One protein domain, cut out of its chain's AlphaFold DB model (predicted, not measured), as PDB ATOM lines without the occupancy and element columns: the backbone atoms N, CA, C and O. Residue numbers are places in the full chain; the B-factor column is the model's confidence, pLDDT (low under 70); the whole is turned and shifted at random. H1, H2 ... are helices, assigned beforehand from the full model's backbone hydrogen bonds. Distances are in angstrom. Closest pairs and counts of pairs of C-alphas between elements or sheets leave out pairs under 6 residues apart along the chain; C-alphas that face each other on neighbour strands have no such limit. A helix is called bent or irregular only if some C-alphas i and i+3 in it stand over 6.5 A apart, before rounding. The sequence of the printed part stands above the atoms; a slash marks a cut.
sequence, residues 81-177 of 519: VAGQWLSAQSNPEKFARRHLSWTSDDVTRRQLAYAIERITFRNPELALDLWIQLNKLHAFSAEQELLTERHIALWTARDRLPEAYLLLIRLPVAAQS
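Overview. This is residues 81 to 177 of the 519 residues of an uncharacterized protein of Gammaproteobacteria bacterium (UniProt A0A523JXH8). Look for two layers of helices zigzagging along the longest axis: H1, H3 and H5 lie side by side in one layer, while H2 and H4 cover one side of them. Short H6 packs on H5 at the end far from H1. The printed part has 97 residues, with six named helices, H1 to H6 in chain order, and no named strand; its class is all helix. It is compact, with a radius of gyration of the C-alphas of 12.8 A and spans of 35 by 25 by 21 A.

Along the chain. Find C-alpha 81 at (202.411, 197.594, 120.425), where H1 begins; it runs to residue 90. H2 holds residues 92 to 101 and is irregular, with C-alphas 98 and 101 7.1 A apart. H3, residues 106 to 120, measures 21.1 A; H4, residues 124 to 137, 20.0 A; H5, residues 142 to 158, 24.3 A. H6, residues 164 to 170, ends at C-alpha 170, (206.792, 230.098, 113.160).

Arrangement. Begin at the hub, H3, which touches four helices. H1 touches it the same way at 11 degrees, a shallow tilt, closest at C-alphas 88 and 115, 4.9 A. H2 touches it at a steep tilt of 46 degrees, C-alphas 92 and 115 being closest at 4.5 A. H3, H4 and H5 form an up-and-down bundle, each running against the one before. H5 touches H6 with residues 150 to 157 alone, closest at C-alphas 157 and 164, 4.7 A; the two form a helical hairpin. H1 and H6 are apart. Every O i to N i+4 pair is within hydrogen-bond range in H1, H3, H5 and H6, against 4 of 6 in H2 and 9 of 10 in H4.

Size, cuts and confidence. The farthest C-alphas, of Val 81 and Pro 162, are 37.0 A apart. The printed part has no cut, and its five links between helices are tight. Look at residues 102 to 103 for pLDDT under 70.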
ATOM      1  N   VAL A  81     201.881 196.372 121.062       95.62
ATOM      2  CA  VAL A  81     202.411 197.594 120.425       95.62
ATOM      3  C   VAL A  81     201.883 197.748 118.997       95.62
ATOM      4  O   VAL A  81     201.400 198.821 118.629       95.62
ATOM      5  N   ALA A  82     201.911 196.690 118.182       97.19
ATOM      6  CA  ALA A  82     201.337 196.738 116.837       97.19
ATOM      7  C   ALA A  82     199.811 196.962 116.861       97.19
ATOM      8  O   ALA A  82     199.272 197.673 116.011       97.19
ATOM      9  N   GLY A  83     199.111 196.426 117.865       96.94
ATOM     10  CA  GLY A  83     197.690 196.691 118.101       96.94
ATOM     11  C   GLY A  83     197.391 198.164 118.402       96.94
ATOM     12  O   GLY A  83     196.413 198.718 117.894       96.94
ATOM     13  N   GLN A  84     198.251 198.835 119.170       95.50
ATOM     14  CA  GLN A  84     198.140 200.274 119.428       95.50
ATOM     15  C   GLN A  84     198.377 201.097 118.155       95.50
ATOM     16  O   GLN A  84     197.589 201.999 117.865       95.50
ATOM     17  N   TRP A  85     199.369 200.735 117.333       97.38
ATOM     18  CA  TRP A  85     199.563 201.335 116.006       97.38
ATOM     19  C   TRP A  85     198.334 201.173 115.101       97.38
ATOM     20  O   TRP A  85     197.900 202.135 114.466       97.38
ATOM     21  N   LEU A  86     197.709 199.990 115.089       97.19
ATOM     22  CA  LEU A  86     196.451 199.750 114.371       97.19
ATOM     23  C   LEU A  86     195.302 200.615 114.909       97.19
ATOM     24  O   LEU A  86     194.491 201.125 114.129       97.19
ATOM     25  N   SER A  87     195.228 200.828 116.225       96.25
ATOM     26  CA  SER A  87     194.245 201.738 116.822       96.25
ATOM     27  C   SER A  87     194.497 203.191 116.414       96.25
ATOM     28  O   SER A  87     193.545 203.879 116.048       96.25
ATOM     29  N   ALA A  88     195.751 203.648 116.427       96.19
ATOM     30  CA  ALA A  88     196.139 204.970 115.937       96.19
ATOM     31  C   ALA A  88     195.838 205.127 114.434       96.19
ATOM     32  O   ALA A  88     195.395 206.178 113.991       96.19
ATOM     33  N   GLN A  89     195.992 204.068 113.633       95.62
ATOM     34  CA  GLN A  89     195.671 204.068 112.203       95.62
ATOM     35  C   GLN A  89     194.163 204.090 111.919       95.62
ATOM     36  O   GLN A  89     193.731 204.763 110.981       95.62
ATOM     37  N   SER A  90     193.362 203.326 112.656       95.56
ATOM     38  CA  SER A  90     191.930 203.152 112.373       95.56
ATOM     39  C   SER A  90     191.054 204.205 113.052       95.56
ATOM     40  O   SER A  90     190.099 204.686 112.447       95.56
ATOM     41  N   ASN A  91     191.397 204.593 114.282       96.44
ATOM     42  CA  ASN A  91     190.618 205.491 115.134       96.44
ATOM     43  C   ASN A  91     191.525 206.551 115.790       96.44
ATOM     44  O   ASN A  91     191.597 206.618 117.023       96.44
ATOM     45  N   PRO A  92     192.225 207.382 114.994       96.94
ATOM     46  CA  PRO A  92     193.284 208.252 115.497       96.94
ATOM     47  C   PRO A  92     192.797 209.272 116.533       96.94
ATOM     48  O   PRO A  92     193.462 209.472 117.541       96.94
ATOM     49  N   GLU A  93     191.619 209.875 116.344       96.81
ATOM     50  CA  GLU A  93     191.076 210.849 117.301       96.81
ATOM     51  C   GLU A  93     190.783 210.205 118.659       96.81
ATOM     52  O   GLU A  93     191.221 210.698 119.698       96.81
ATOM     53  N   LYS A  94     190.076 209.069 118.659       96.12
ATOM     54  CA  LYS A  94     189.780 208.325 119.888       96.12
ATOM     55  C   LYS A  94     191.069 207.893 120.584       96.12
ATOM     56  O   LYS A  94     191.154 207.968 121.810       96.12
ATOM     57  N   PHE A  95     192.058 207.449 119.808       95.38
ATOM     58  CA  PHE A  95     193.375 207.089 120.317       95.38
ATOM     59  C   PHE A  95     194.056 208.291 120.985       95.38
ATOM     60  O   PHE A  95     194.411 208.195 122.156       95.38
ATOM     61  N   ALA A  96     194.155 209.432 120.298       95.12
ATOM     62  CA  ALA A  96     194.772 210.650 120.820       95.12
ATOM     63  C   ALA A  96     194.090 211.142 122.108       95.12
ATOM     64  O   ALA A  96     194.755 211.344 123.122       95.12
ATOM     65  N   ARG A  97     192.753 211.247 122.115       95.19
ATOM     66  CA  ARG A  97     191.984 211.722 123.281       95.19
ATOM     67  C   ARG A  97     192.142 210.825 124.505       95.19
ATOM     68  O   ARG A  97     192.260 211.327 125.618       95.19
ATOM     69  N   ARG A  98     192.167 209.500 124.317       92.25
ATOM     70  CA  ARG A  98     192.333 208.544 125.426       92.25
ATOM     71  C   ARG A  98     193.673 208.715 126.148       92.25
ATOM     72  O   ARG A  98     193.745 208.439 127.340       92.25
ATOM     73  N   HIS A  99     194.703 209.172 125.442       88.75
ATOM     74  CA  HIS A  99     196.058 209.323 125.969       88.75
ATOM     75  C   HIS A  99     196.364 210.749 126.457       88.75
ATOM     76  O   HIS A  99     197.522 211.072 126.697       88.75
ATOM     77  N   LEU A 100     195.349 211.598 126.659       85.69
ATOM     78  CA  LEU A 100     195.534 212.902 127.310       85.69
ATOM     79  C   LEU A 100     195.822 212.781 128.820       85.69
ATOM     80  O   LEU A 100     196.306 213.726 129.420       85.69
ATOM     81  N   SER A 101     195.541 211.642 129.459       75.12
ATOM     82  CA  SER A 101     195.649 211.484 130.922       75.12
ATOM     83  C   SER A 101     196.756 210.532 131.402       75.12
ATOM     84  O   SER A 101     196.697 210.072 132.539       75.12
ATOM     85  N   TRP A 102     197.734 210.188 130.556       69.00
ATOM     86  CA  TRP A 102     198.719 209.127 130.831       69.00
ATOM     87  C   TRP A 102     200.150 209.616 130.599       69.00
ATOM     88  O   TRP A 102     200.376 210.428 129.711       69.00
ATOM     89  N   THR A 103     201.124 209.088 131.342       63.06
ATOM     90  CA  THR A 103     202.548 209.232 131.000       63.06
ATOM     91  C   THR A 103     202.896 208.295 129.841       63.06
ATOM     92  O   THR A 103     202.449 207.149 129.809       63.06
ATOM     93  N   SER A 104     203.667 208.779 128.863       75.19
ATOM     94  CA  SER A 104     204.001 208.030 127.644       75.19
ATOM     95  C   SER A 104     205.486 207.678 127.560       75.19
ATOM     96  O   SER A 104     206.360 208.490 127.872       75.19
ATOM     97  N   ASP A 105     205.775 206.466 127.090       89.44
ATOM     98  CA  ASP A 105     207.101 206.091 126.600       89.44
ATOM     99  C   ASP A 105     207.319 206.598 125.160       89.44
ATOM    100  O   ASP A 105     206.435 207.203 124.546       89.44
ATOM    101  N   ASP A 106     208.516 206.386 124.603       90.81
ATOM    102  CA  ASP A 106     208.828 206.869 123.251       90.81
ATOM    103  C   ASP A 106     207.937 206.244 122.168       90.81
ATOM    104  O   ASP A 106     207.508 206.930 121.240       90.81
ATOM    105  N   VAL A 107     207.602 204.961 122.307       91.88
ATOM    106  CA  VAL A 107     206.746 204.245 121.353       91.88
ATOM    107  C   VAL A 107     205.349 204.860 121.320       91.88
ATOM    108  O   VAL A 107     204.835 205.163 120.242       91.88
ATOM    109  N   THR A 108     204.769 205.115 122.492       91.88
ATOM    110  CA  THR A 108     203.460 205.759 122.629       91.88
ATOM    111  C   THR A 108     203.477 207.160 122.017       91.88
ATOM    112  O   THR A 108     202.551 207.529 121.294       91.88
ATOM    113  N   ARG A 109     204.549 207.939 122.214       94.75
ATOM    114  CA  ARG A 109     204.678 209.267 121.586       94.75
ATOM    115  C   ARG A 109     204.736 209.197 120.064       94.75
ATOM    116  O   ARG A 109     204.039 209.962 119.401       94.75
ATOM    117  N   ARG A 110     205.469 208.243 119.479       94.81
ATOM    118  CA  ARG A 110     205.463 208.031 118.016       94.81
ATOM    119  C   ARG A 110     204.071 207.667 117.495       94.81
ATOM    120  O   ARG A 110     203.657 208.175 116.454       94.81
ATOM    121  N   GLN A 111     203.332 206.828 118.220       96.00
ATOM    122  CA  GLN A 111     201.952 206.476 117.873       96.00
ATOM    123  C   GLN A 111     201.012 207.681 117.951       96.00
ATOM    124  O   GLN A 111     200.152 207.837 117.085       96.00
ATOM    125  N   LEU A 112     201.180 208.547 118.955       96.38
ATOM    126  CA  LEU A 112     200.409 209.784 119.093       96.38
ATOM    127  C   LEU A 112     200.706 210.761 117.956       96.38
ATOM    128  O   LEU A 112     199.766 211.240 117.328       96.38
ATOM    129  N   ALA A 113     201.981 210.994 117.634       96.38
ATOM    130  CA  ALA A 113     202.381 211.825 116.499       96.38
ATOM    131  C   ALA A 113     201.772 211.310 115.182       96.38
ATOM    132  O   ALA A 113     201.190 212.075 114.416       96.38
ATOM    133  N   TYR A 114     201.796 209.994 114.959       96.50
ATOM    134  CA  TYR A 114     201.142 209.378 113.804       96.50
ATOM    135  C   TYR A 114     199.612 209.504 113.831       96.50
ATOM    136  O   TYR A 114     198.993 209.748 112.794       96.50
ATOM    137  N   ALA A 115     198.969 209.364 114.993       97.25
ATOM    138  CA  ALA A 115     197.532 209.592 115.121       97.25
ATOM    139  C   ALA A 115     197.175 211.040 114.747       97.25
ATOM    140  O   ALA A 115     196.235 211.255 113.982       97.25
ATOM    141  N   ILE A 116     197.956 212.018 115.215       98.12
ATOM    142  CA  ILE A 116     197.808 213.426 114.840       98.12
ATOM    143  C   ILE A 116     197.993 213.605 113.334       98.12
ATOM    144  O   ILE A 116     197.084 214.132 112.699       98.12
ATOM    145  N   GLU A 117     199.063 213.061 112.744       96.12
ATOM    146  CA  GLU A 117     199.304 213.079 111.293       96.12
ATOM    147  C   GLU A 117     198.063 212.612 110.515       96.12
ATOM    148  O   GLU A 117     197.656 213.234 109.532       96.12
ATOM    149  N   ARG A 118     197.421 211.537 110.990       96.00
ATOM    150  CA  ARG A 118     196.212 210.946 110.403       96.00
ATOM    151  C   ARG A 118     194.961 211.805 110.566       96.00
ATOM    152  O   ARG A 118     194.136 211.808 109.648       96.00
ATOM    153  N   ILE A 119     194.805 212.504 111.690       97.50
ATOM    154  CA  ILE A 119     193.708 213.462 111.906       97.50
ATOM    155  C   ILE A 119     193.892 214.655 110.977       97.50
ATOM    156  O   ILE A 119     192.924 215.066 110.342       97.50
ATOM    157  N   THR A 120     195.128 215.135 110.813       96.06
ATOM    158  CA  THR A 120     195.453 216.307 109.997       96.06
ATOM    159  C   THR A 120     194.922 216.197 108.563       96.06
ATOM    160  O   THR A 120     194.403 217.172 108.035       96.06
ATOM    161  N   PHE A 121     194.962 215.010 107.944       89.56
ATOM    162  CA  PHE A 121     194.420 214.791 106.589       89.56
ATOM    163  C   PHE A 121     192.902 215.004 106.460       89.56
ATOM    164  O   PHE A 121     192.391 215.111 105.343       89.56
ATOM    165  N   ARG A 122     192.158 214.936 107.568       89.50
ATOM    166  CA  ARG A 122     190.690 215.046 107.589       89.50
ATOM    167  C   ARG A 122     190.217 216.340 108.231       89.50
ATOM    168  O   ARG A 122     189.204 216.876 107.799       89.50
ATOM    169  N   ASN A 123     190.895 216.755 109.293       93.81
ATOM    170  CA  ASN A 123     190.563 217.923 110.085       93.81
ATOM    171  C   ASN A 123     191.858 218.502 110.697       93.81
ATOM    172  O   ASN A 123     192.252 218.102 111.798       93.81
ATOM    173  N   PRO A 124     192.562 219.388 109.971       94.25
ATOM    174  CA  PRO A 124     193.805 219.985 110.453       94.25
ATOM    175  C   PRO A 124     193.618 220.905 111.666       94.25
ATOM    176  O   PRO A 124     194.521 220.963 112.497       94.25
ATOM    177  N   GLU A 125     192.457 221.549 111.815       94.44
ATOM    178  CA  GLU A 125     192.114 222.374 112.986       94.44
ATOM    179  C   GLU A 125     192.062 221.513 114.259       94.44
ATOM    180  O   GLU A 125     192.794 221.752 115.218       94.44
ATOM    181  N   LEU A 126     191.316 220.402 114.221       96.25
ATOM    182  CA  LEU A 126     191.270 219.450 115.334       96.25
ATOM    183  C   LEU A 126     192.650 218.844 115.641       96.25
ATOM    184  O   LEU A 126     192.981 218.601 116.803       96.25
ATOM    185  N   ALA A 127     193.445 218.554 114.609       97.19
ATOM    186  CA  ALA A 127     194.794 218.030 114.798       97.19
ATOM    187  C   ALA A 127     195.691 219.032 115.536       97.19
ATOM    188  O   ALA A 127     196.435 218.621 116.426       97.19
ATOM    189  N   LEU A 128     195.598 220.321 115.197       96.00
ATOM    190  CA  LEU A 128     196.326 221.391 115.873       96.00
ATOM    191  C   LEU A 128     195.919 221.494 117.348       96.00
ATOM    192  O   LEU A 128     196.790 221.480 118.220       96.00
ATOM    193  N   ASP A 129     194.618 221.502 117.642       95.81
ATOM    194  CA  ASP A 129     194.103 221.576 119.016       95.81
ATOM    195  C   ASP A 129     194.554 220.396 119.883       95.81
ATOM    196  O   ASP A 129     194.957 220.569 121.039       95.81
ATOM    197  N   LEU A 130     194.486 219.180 119.334       97.06
ATOM    198  CA  LEU A 130     194.930 217.975 120.032       97.06
ATOM    199  C   LEU A 130     196.449 217.950 120.198       97.06
ATOM    200  O   LEU A 130     196.925 217.558 121.262       97.06
ATOM    201  N   TRP A 131     197.209 218.385 119.190       96.94
ATOM    202  CA  TRP A 131     198.664 218.474 119.279       96.94
ATOM    203  C   TRP A 131     199.102 219.434 120.385       96.94
ATOM    204  O   TRP A 131     199.919 219.055 121.215       96.94
ATOM    205  N   ILE A 132     198.502 220.627 120.473       95.06
ATOM    206  CA  ILE A 132     198.811 221.608 121.529       95.06
ATOM    207  C   ILE A 132     198.584 221.015 122.925       95.06
ATOM    208  O   ILE A 132     199.358 221.284 123.846       95.06
ATOM    209  N   GLN A 133     197.526 220.225 123.108       95.38
ATOM    210  CA  GLN A 133     197.249 219.566 124.385       95.38
ATOM    211  C   GLN A 133     198.249 218.442 124.665       95.38
ATOM    212  O   GLN A 133     198.827 218.398 125.747       95.38
ATOM    213  N   LEU A 134     198.491 217.563 123.690       95.06
ATOM    214  CA  LEU A 134     199.417 216.443 123.844       95.06
ATOM    215  C   LEU A 134     200.848 216.922 124.093       95.06
ATOM    216  O   LEU A 134     201.505 216.380 124.976       95.06
ATOM    217  N   ASN A 135     201.314 217.946 123.377       93.50
ATOM    218  CA  ASN A 135     202.683 218.445 123.496       93.50
ATOM    219  C   ASN A 135     202.976 219.064 124.875       93.50
ATOM    220  O   ASN A 135     204.114 219.097 125.324       93.50
ATOM    221  N   LYS A 136     201.939 219.516 125.595       92.62
ATOM    222  CA  LYS A 136     202.069 219.976 126.990       92.62
ATOM    223  C   LYS A 136     202.162 218.828 127.996       92.62
ATOM    224  O   LYS A 136     202.692 219.019 129.086       92.62
ATOM    225  N   LEU A 137     201.572 217.681 127.671       91.44
ATOM    226  CA  LEU A 137     201.384 216.558 128.595       91.44
ATOM    227  C   LEU A 137     202.458 215.481 128.426       91.44
ATOM    228  O   LEU A 137     202.764 214.759 129.372       91.44
ATOM    229  N   HIS A 138     203.034 215.382 127.232       91.31
ATOM    230  CA  HIS A 138     204.020 214.375 126.866       91.31
ATOM    231  C   HIS A 138     205.327 215.043 126.453       91.31
ATOM    232  O   HIS A 138     205.321 216.003 125.694       91.31
ATOM    233  N   ALA A 139     206.455 214.498 126.905       92.25
ATOM    234  CA  ALA A 139     207.779 214.979 126.518       92.25
ATOM    235  C   ALA A 139     208.186 214.403 125.151       92.25
ATOM    236  O   ALA A 139     208.912 213.406 125.081       92.25
ATOM    237  N   PHE A 140     207.668 214.978 124.063       94.31
ATOM    238  CA  PHE A 140     208.084 214.617 122.708       94.31
ATOM    239  C   PHE A 140     209.557 214.965 122.477       94.31
ATOM    240  O   PHE A 140     210.109 215.899 123.052       94.31
ATOM    241  N   SER A 141     210.225 214.166 121.649       94.19
ATOM    242  CA  SER A 141     211.564 214.524 121.176       94.19
ATOM    243  C   SER A 141     211.479 215.688 120.189       94.19
ATOM    244  O   SER A 141     210.493 215.817 119.465       94.19
ATOM    245  N   ALA A 142     212.554 216.471 120.082       94.31
ATOM    246  CA  ALA A 142     212.631 217.584 119.134       94.31
ATOM    247  C   ALA A 142     212.333 217.155 117.681       94.31
ATOM    248  O   ALA A 142     211.721 217.901 116.925       94.31
ATOM    249  N   GLU A 143     212.728 215.937 117.289       94.12
ATOM    250  CA  GLU A 143     212.408 215.384 115.968       94.12
ATOM    251  C   GLU A 143     210.901 215.119 115.803       94.12
ATOM    252  O   GLU A 143     210.319 215.491 114.783       94.12
ATOM    253  N   GLN A 144     210.252 214.514 116.804       94.69
ATOM    254  CA  GLN A 144     208.807 214.254 116.784       94.69
ATOM    255  C   GLN A 144     208.007 215.557 116.714       94.69
ATOM    256  O   GLN A 144     207.060 215.640 115.929       94.69
ATOM    257  N   GLU A 145     208.394 216.565 117.498       95.50
ATOM    258  CA  GLU A 145     207.756 217.882 117.478       95.50
ATOM    259  C   GLU A 145     207.887 218.529 116.101       95.50
ATOM    260  O   GLU A 145     206.885 218.844 115.462       95.50
ATOM    261  N   LEU A 146     209.118 218.622 115.592       95.38
ATOM    262  CA  LEU A 146     209.430 219.233 114.304       95.38
ATOM    263  C   LEU A 146     208.631 218.601 113.161       95.38
ATOM    264  O   LEU A 146     208.015 219.313 112.362       95.38
ATOM    265  N   LEU A 147     208.633 217.267 113.063       94.94
ATOM    266  CA  LEU A 147     207.930 216.556 111.997       94.94
ATOM    267  C   LEU A 147     206.413 216.750 112.092       94.94
ATOM    268  O   LEU A 147     205.767 216.977 111.064       94.94
ATOM    269  N   THR A 148     205.859 216.691 113.304       96.25
ATOM    270  CA  THR A 148     204.411 216.800 113.526       96.25
ATOM    271  C   THR A 148     203.917 218.220 113.273       96.25
ATOM    272  O   THR A 148     202.958 218.412 112.524       96.25
ATOM    273  N   GLU A 149     204.602 219.232 113.806       96.56
ATOM    274  CA  GLU A 149     204.251 220.640 113.606       96.56
ATOM    275  C   GLU A 149     204.371 221.056 112.143       96.56
ATOM    276  O   GLU A 149     203.468 221.706 111.610       96.56
ATOM    277  N   ARG A 150     205.440 220.628 111.454       97.38
ATOM    278  CA  ARG A 150     205.595 220.871 110.015       97.38
ATOM    279  C   ARG A 150     204.444 220.257 109.226       97.38
ATOM    280  O   ARG A 150     203.901 220.911 108.336       97.38
ATOM    281  N   HIS A 151     204.063 219.019 109.542       96.69
ATOM    282  CA  HIS A 151     202.943 218.349 108.881       96.69
ATOM    283  C   HIS A 151     201.632 219.108 109.100       96.69
ATOM    284  O   HIS A 151     200.948 219.420 108.125       96.69
ATOM    285  N   ILE A 152     201.316 219.486 110.343       97.31
ATOM    286  CA  ILE A 152     200.121 220.281 110.661       97.31
ATOM    287  C   ILE A 152     200.129 221.599 109.879       97.31
ATOM    288  O   ILE A 152     199.174 221.874 109.159       97.31
ATOM    289  N   ALA A 153     201.214 222.376 109.941       97.44
ATOM    290  CA  ALA A 153     201.316 223.676 109.274       97.44
ATOM    291  C   ALA A 153     201.136 223.593 107.745       97.44
ATOM    292  O   ALA A 153     200.502 224.451 107.129       97.44
ATOM    293  N   LEU A 154     201.669 222.552 107.105       96.88
ATOM    294  CA  LEU A 154     201.505 222.352 105.663       96.88
ATOM    295  C   LEU A 154     200.062 221.990 105.286       96.88
ATOM    296  O   LEU A 154     199.565 222.408 104.240       96.88
ATOM    297  N   TRP A 155     199.379 221.197 106.110       95.50
ATOM    298  CA  TRP A 155     197.993 220.803 105.856       95.50
ATOM    299  C   TRP A 155     196.983 221.895 106.190       95.50
ATOM    300  O   TRP A 155     196.033 222.069 105.431       95.50
ATOM    301  N   THR A 156     197.215 222.696 107.232       95.44
ATOM    302  CA  THR A 156     196.401 223.894 107.493       95.44
ATOM    303  C   THR A 156     196.484 224.864 106.305       95.44
ATOM    304  O   THR A 156     195.474 225.439 105.904       95.44
ATOM    305  N   ALA A 157     197.652 224.983 105.655       95.44
ATOM    306  CA  ALA A 157     197.823 225.779 104.435       95.44
ATOM    307  C   ALA A 157     197.092 225.211 103.211       95.44
ATOM    308  O   ALA A 157     196.484 225.977 102.457       95.44
ATOM    309  N   ARG A 158     197.115 223.883 103.037       93.31
ATOM    310  CA  ARG A 158     196.368 223.161 101.988       93.31
ATOM    311  C   ARG A 158     194.859 223.325 102.130       93.31
ATOM    312  O   ARG A 158     194.194 223.588 101.132       93.31
ATOM    313  N   ASP A 159     194.354 223.232 103.355       90.38
ATOM    314  CA  ASP A 159     192.933 223.411 103.678       90.38
ATOM    315  C   ASP A 159     192.546 224.888 103.842       90.38
ATOM    316  O   ASP A 159     191.382 225.215 104.053       90.38
ATOM    317  N   ARG A 160     193.513 225.796 103.644       90.88
ATOM    318  CA  ARG A 160     193.333 227.253 103.588       90.88
ATOM    319  C   ARG A 160     192.818 227.861 104.890       90.88
ATOM    320  O   ARG A 160     192.139 228.887 104.854       90.88
ATOM    321  N   LEU A 161     193.200 227.278 106.022       91.12
ATOM    322  CA  LEU A 161     192.828 227.795 107.333       91.12
ATOM    323  C   LEU A 161     193.444 229.187 107.593       91.12
ATOM    324  O   LEU A 161     194.547 229.471 107.102       91.12
ATOM    325  N   PRO A 162     192.758 230.073 108.340       90.56
ATOM    326  CA  PRO A 162     193.212 231.446 108.585       90.56
ATOM    327  C   PRO A 162     194.623 231.554 109.188       90.56
ATOM    328  O   PRO A 162     195.406 232.423 108.790       90.56
ATOM    329  N   GLU A 163     194.960 230.652 110.107       92.56
ATOM    330  CA  GLU A 163     196.214 230.594 110.862       92.56
ATOM    331  C   GLU A 163     197.386 229.964 110.094       92.56
ATOM    332  O   GLU A 163     198.530 230.043 110.546       92.56
ATOM    333  N   ALA A 164     197.141 229.391 108.912       94.75
ATOM    334  CA  ALA A 164     198.133 228.630 108.157       94.75
ATOM    335  C   ALA A 164     199.450 229.382 107.920       94.75
ATOM    336  O   ALA A 164     200.531 228.839 108.142       94.75
ATOM    337  N   TYR A 165     199.369 230.651 107.504       96.75
ATOM    338  CA  TYR A 165     200.563 231.462 107.252       96.75
ATOM    339  C   TYR A 165     201.408 231.626 108.522       96.75
ATOM    340  O   TYR A 165     202.621 231.434 108.487       96.75
ATOM    341  N   LEU A 166     200.760 231.917 109.657       96.69
ATOM    342  CA  LEU A 166     201.437 232.100 110.941       96.69
ATOM    343  C   LEU A 166     202.106 230.808 111.420       96.69
ATOM    344  O   LEU A 166     203.228 230.860 111.916       96.69
ATOM    345  N   LEU A 167     201.445 229.660 111.248       97.00
ATOM    346  CA  LEU A 167     202.025 228.360 111.585       97.00
ATOM    347  C   LEU A 167     203.265 228.076 110.737       97.00
ATOM    348  O   LEU A 167     204.308 227.730 111.283       97.00
ATOM    349  N   LEU A 168     203.191 228.301 109.422       97.69
ATOM    350  CA  LEU A 168     204.321 228.079 108.523       97.69
ATOM    351  C   LEU A 168     205.521 228.964 108.869       97.69
ATOM    352  O   LEU A 168     206.645 228.464 108.849       97.69
ATOM    353  N   ILE A 169     205.326 230.257 109.161       96.56
ATOM    354  CA  ILE A 169     206.443 231.172 109.471       96.56
ATOM    355  C   ILE A 169     207.088 230.899 110.833       96.56
ATOM    356  O   ILE A 169     208.282 231.131 110.989       96.56
ATOM    357  N   ARG A 170     206.316 230.388 111.799       95.69
ATOM    358  CA  ARG A 170     206.792 230.098 113.160       95.69
ATOM    359  C   ARG A 170     207.529 228.772 113.294       95.69
ATOM    360  O   ARG A 170     208.160 228.557 114.324       95.69
ATOM    361  N   LEU A 171     207.454 227.902 112.286       96.19
ATOM    362  CA  LEU A 171     208.192 226.645 112.289       96.19
ATOM    363  C   LEU A 171     209.690 226.883 112.576       96.19
ATOM    364  O   LEU A 171     210.283 227.800 111.993       96.19
ATOM    365  N   PRO A 172     210.334 226.045 113.408       93.88
ATOM    366  CA  PRO A 172     211.772 226.121 113.646       93.88
ATOM    367  C   PRO A 172     212.580 226.069 112.345       93.88
ATOM    368  O   PRO A 172     212.142 225.464 111.365       93.88
ATOM    369  N   VAL A 173     213.796 226.630 112.343       93.44
ATOM    370  CA  VAL A 173     214.696 226.623 111.168       93.44
ATOM    371  C   VAL A 173     214.897 225.206 110.621       93.44
ATOM    372  O   VAL A 173     214.831 224.998 109.416       93.44
ATOM    373  N   ALA A 174     215.043 224.211 111.499       94.56
ATOM    374  CA  ALA A 174     215.207 222.811 111.108       94.56
ATOM    375  C   ALA A 174     213.953 222.183 110.456       94.56
ATOM    376  O   ALA A 174     214.063 221.173 109.765       94.56
ATOM    377  N   ALA A 175     212.763 222.766 110.653       93.62
ATOM    378  CA  ALA A 175     211.523 222.352 109.991       93.62
ATOM    379  C   ALA A 175     211.280 223.098 108.666       93.62
ATOM    380  O   ALA A 175     210.349 222.753 107.930       93.62
ATOM    381  N   GLN A 176     212.100 224.105 108.348       93.75
ATOM    382  CA  GLN A 176     212.026 224.806 107.072       93.75
ATOM    383  C   GLN A 176     212.454 223.898 105.926       93.75
ATOM    384  O   GLN A 176     213.316 223.034 106.058       93.75
ATOM    385  N   SER A 177     211.805 224.079 104.784       95.25
ATOM    386  CA  SER A 177     212.090 223.350 103.550       95.25
ATOM    387  C   SER A 177     211.464 224.088 102.375       95.25
ATOM    388  O   SER A 177     210.551 224.892 102.570       95.25
TER     389      SER A 177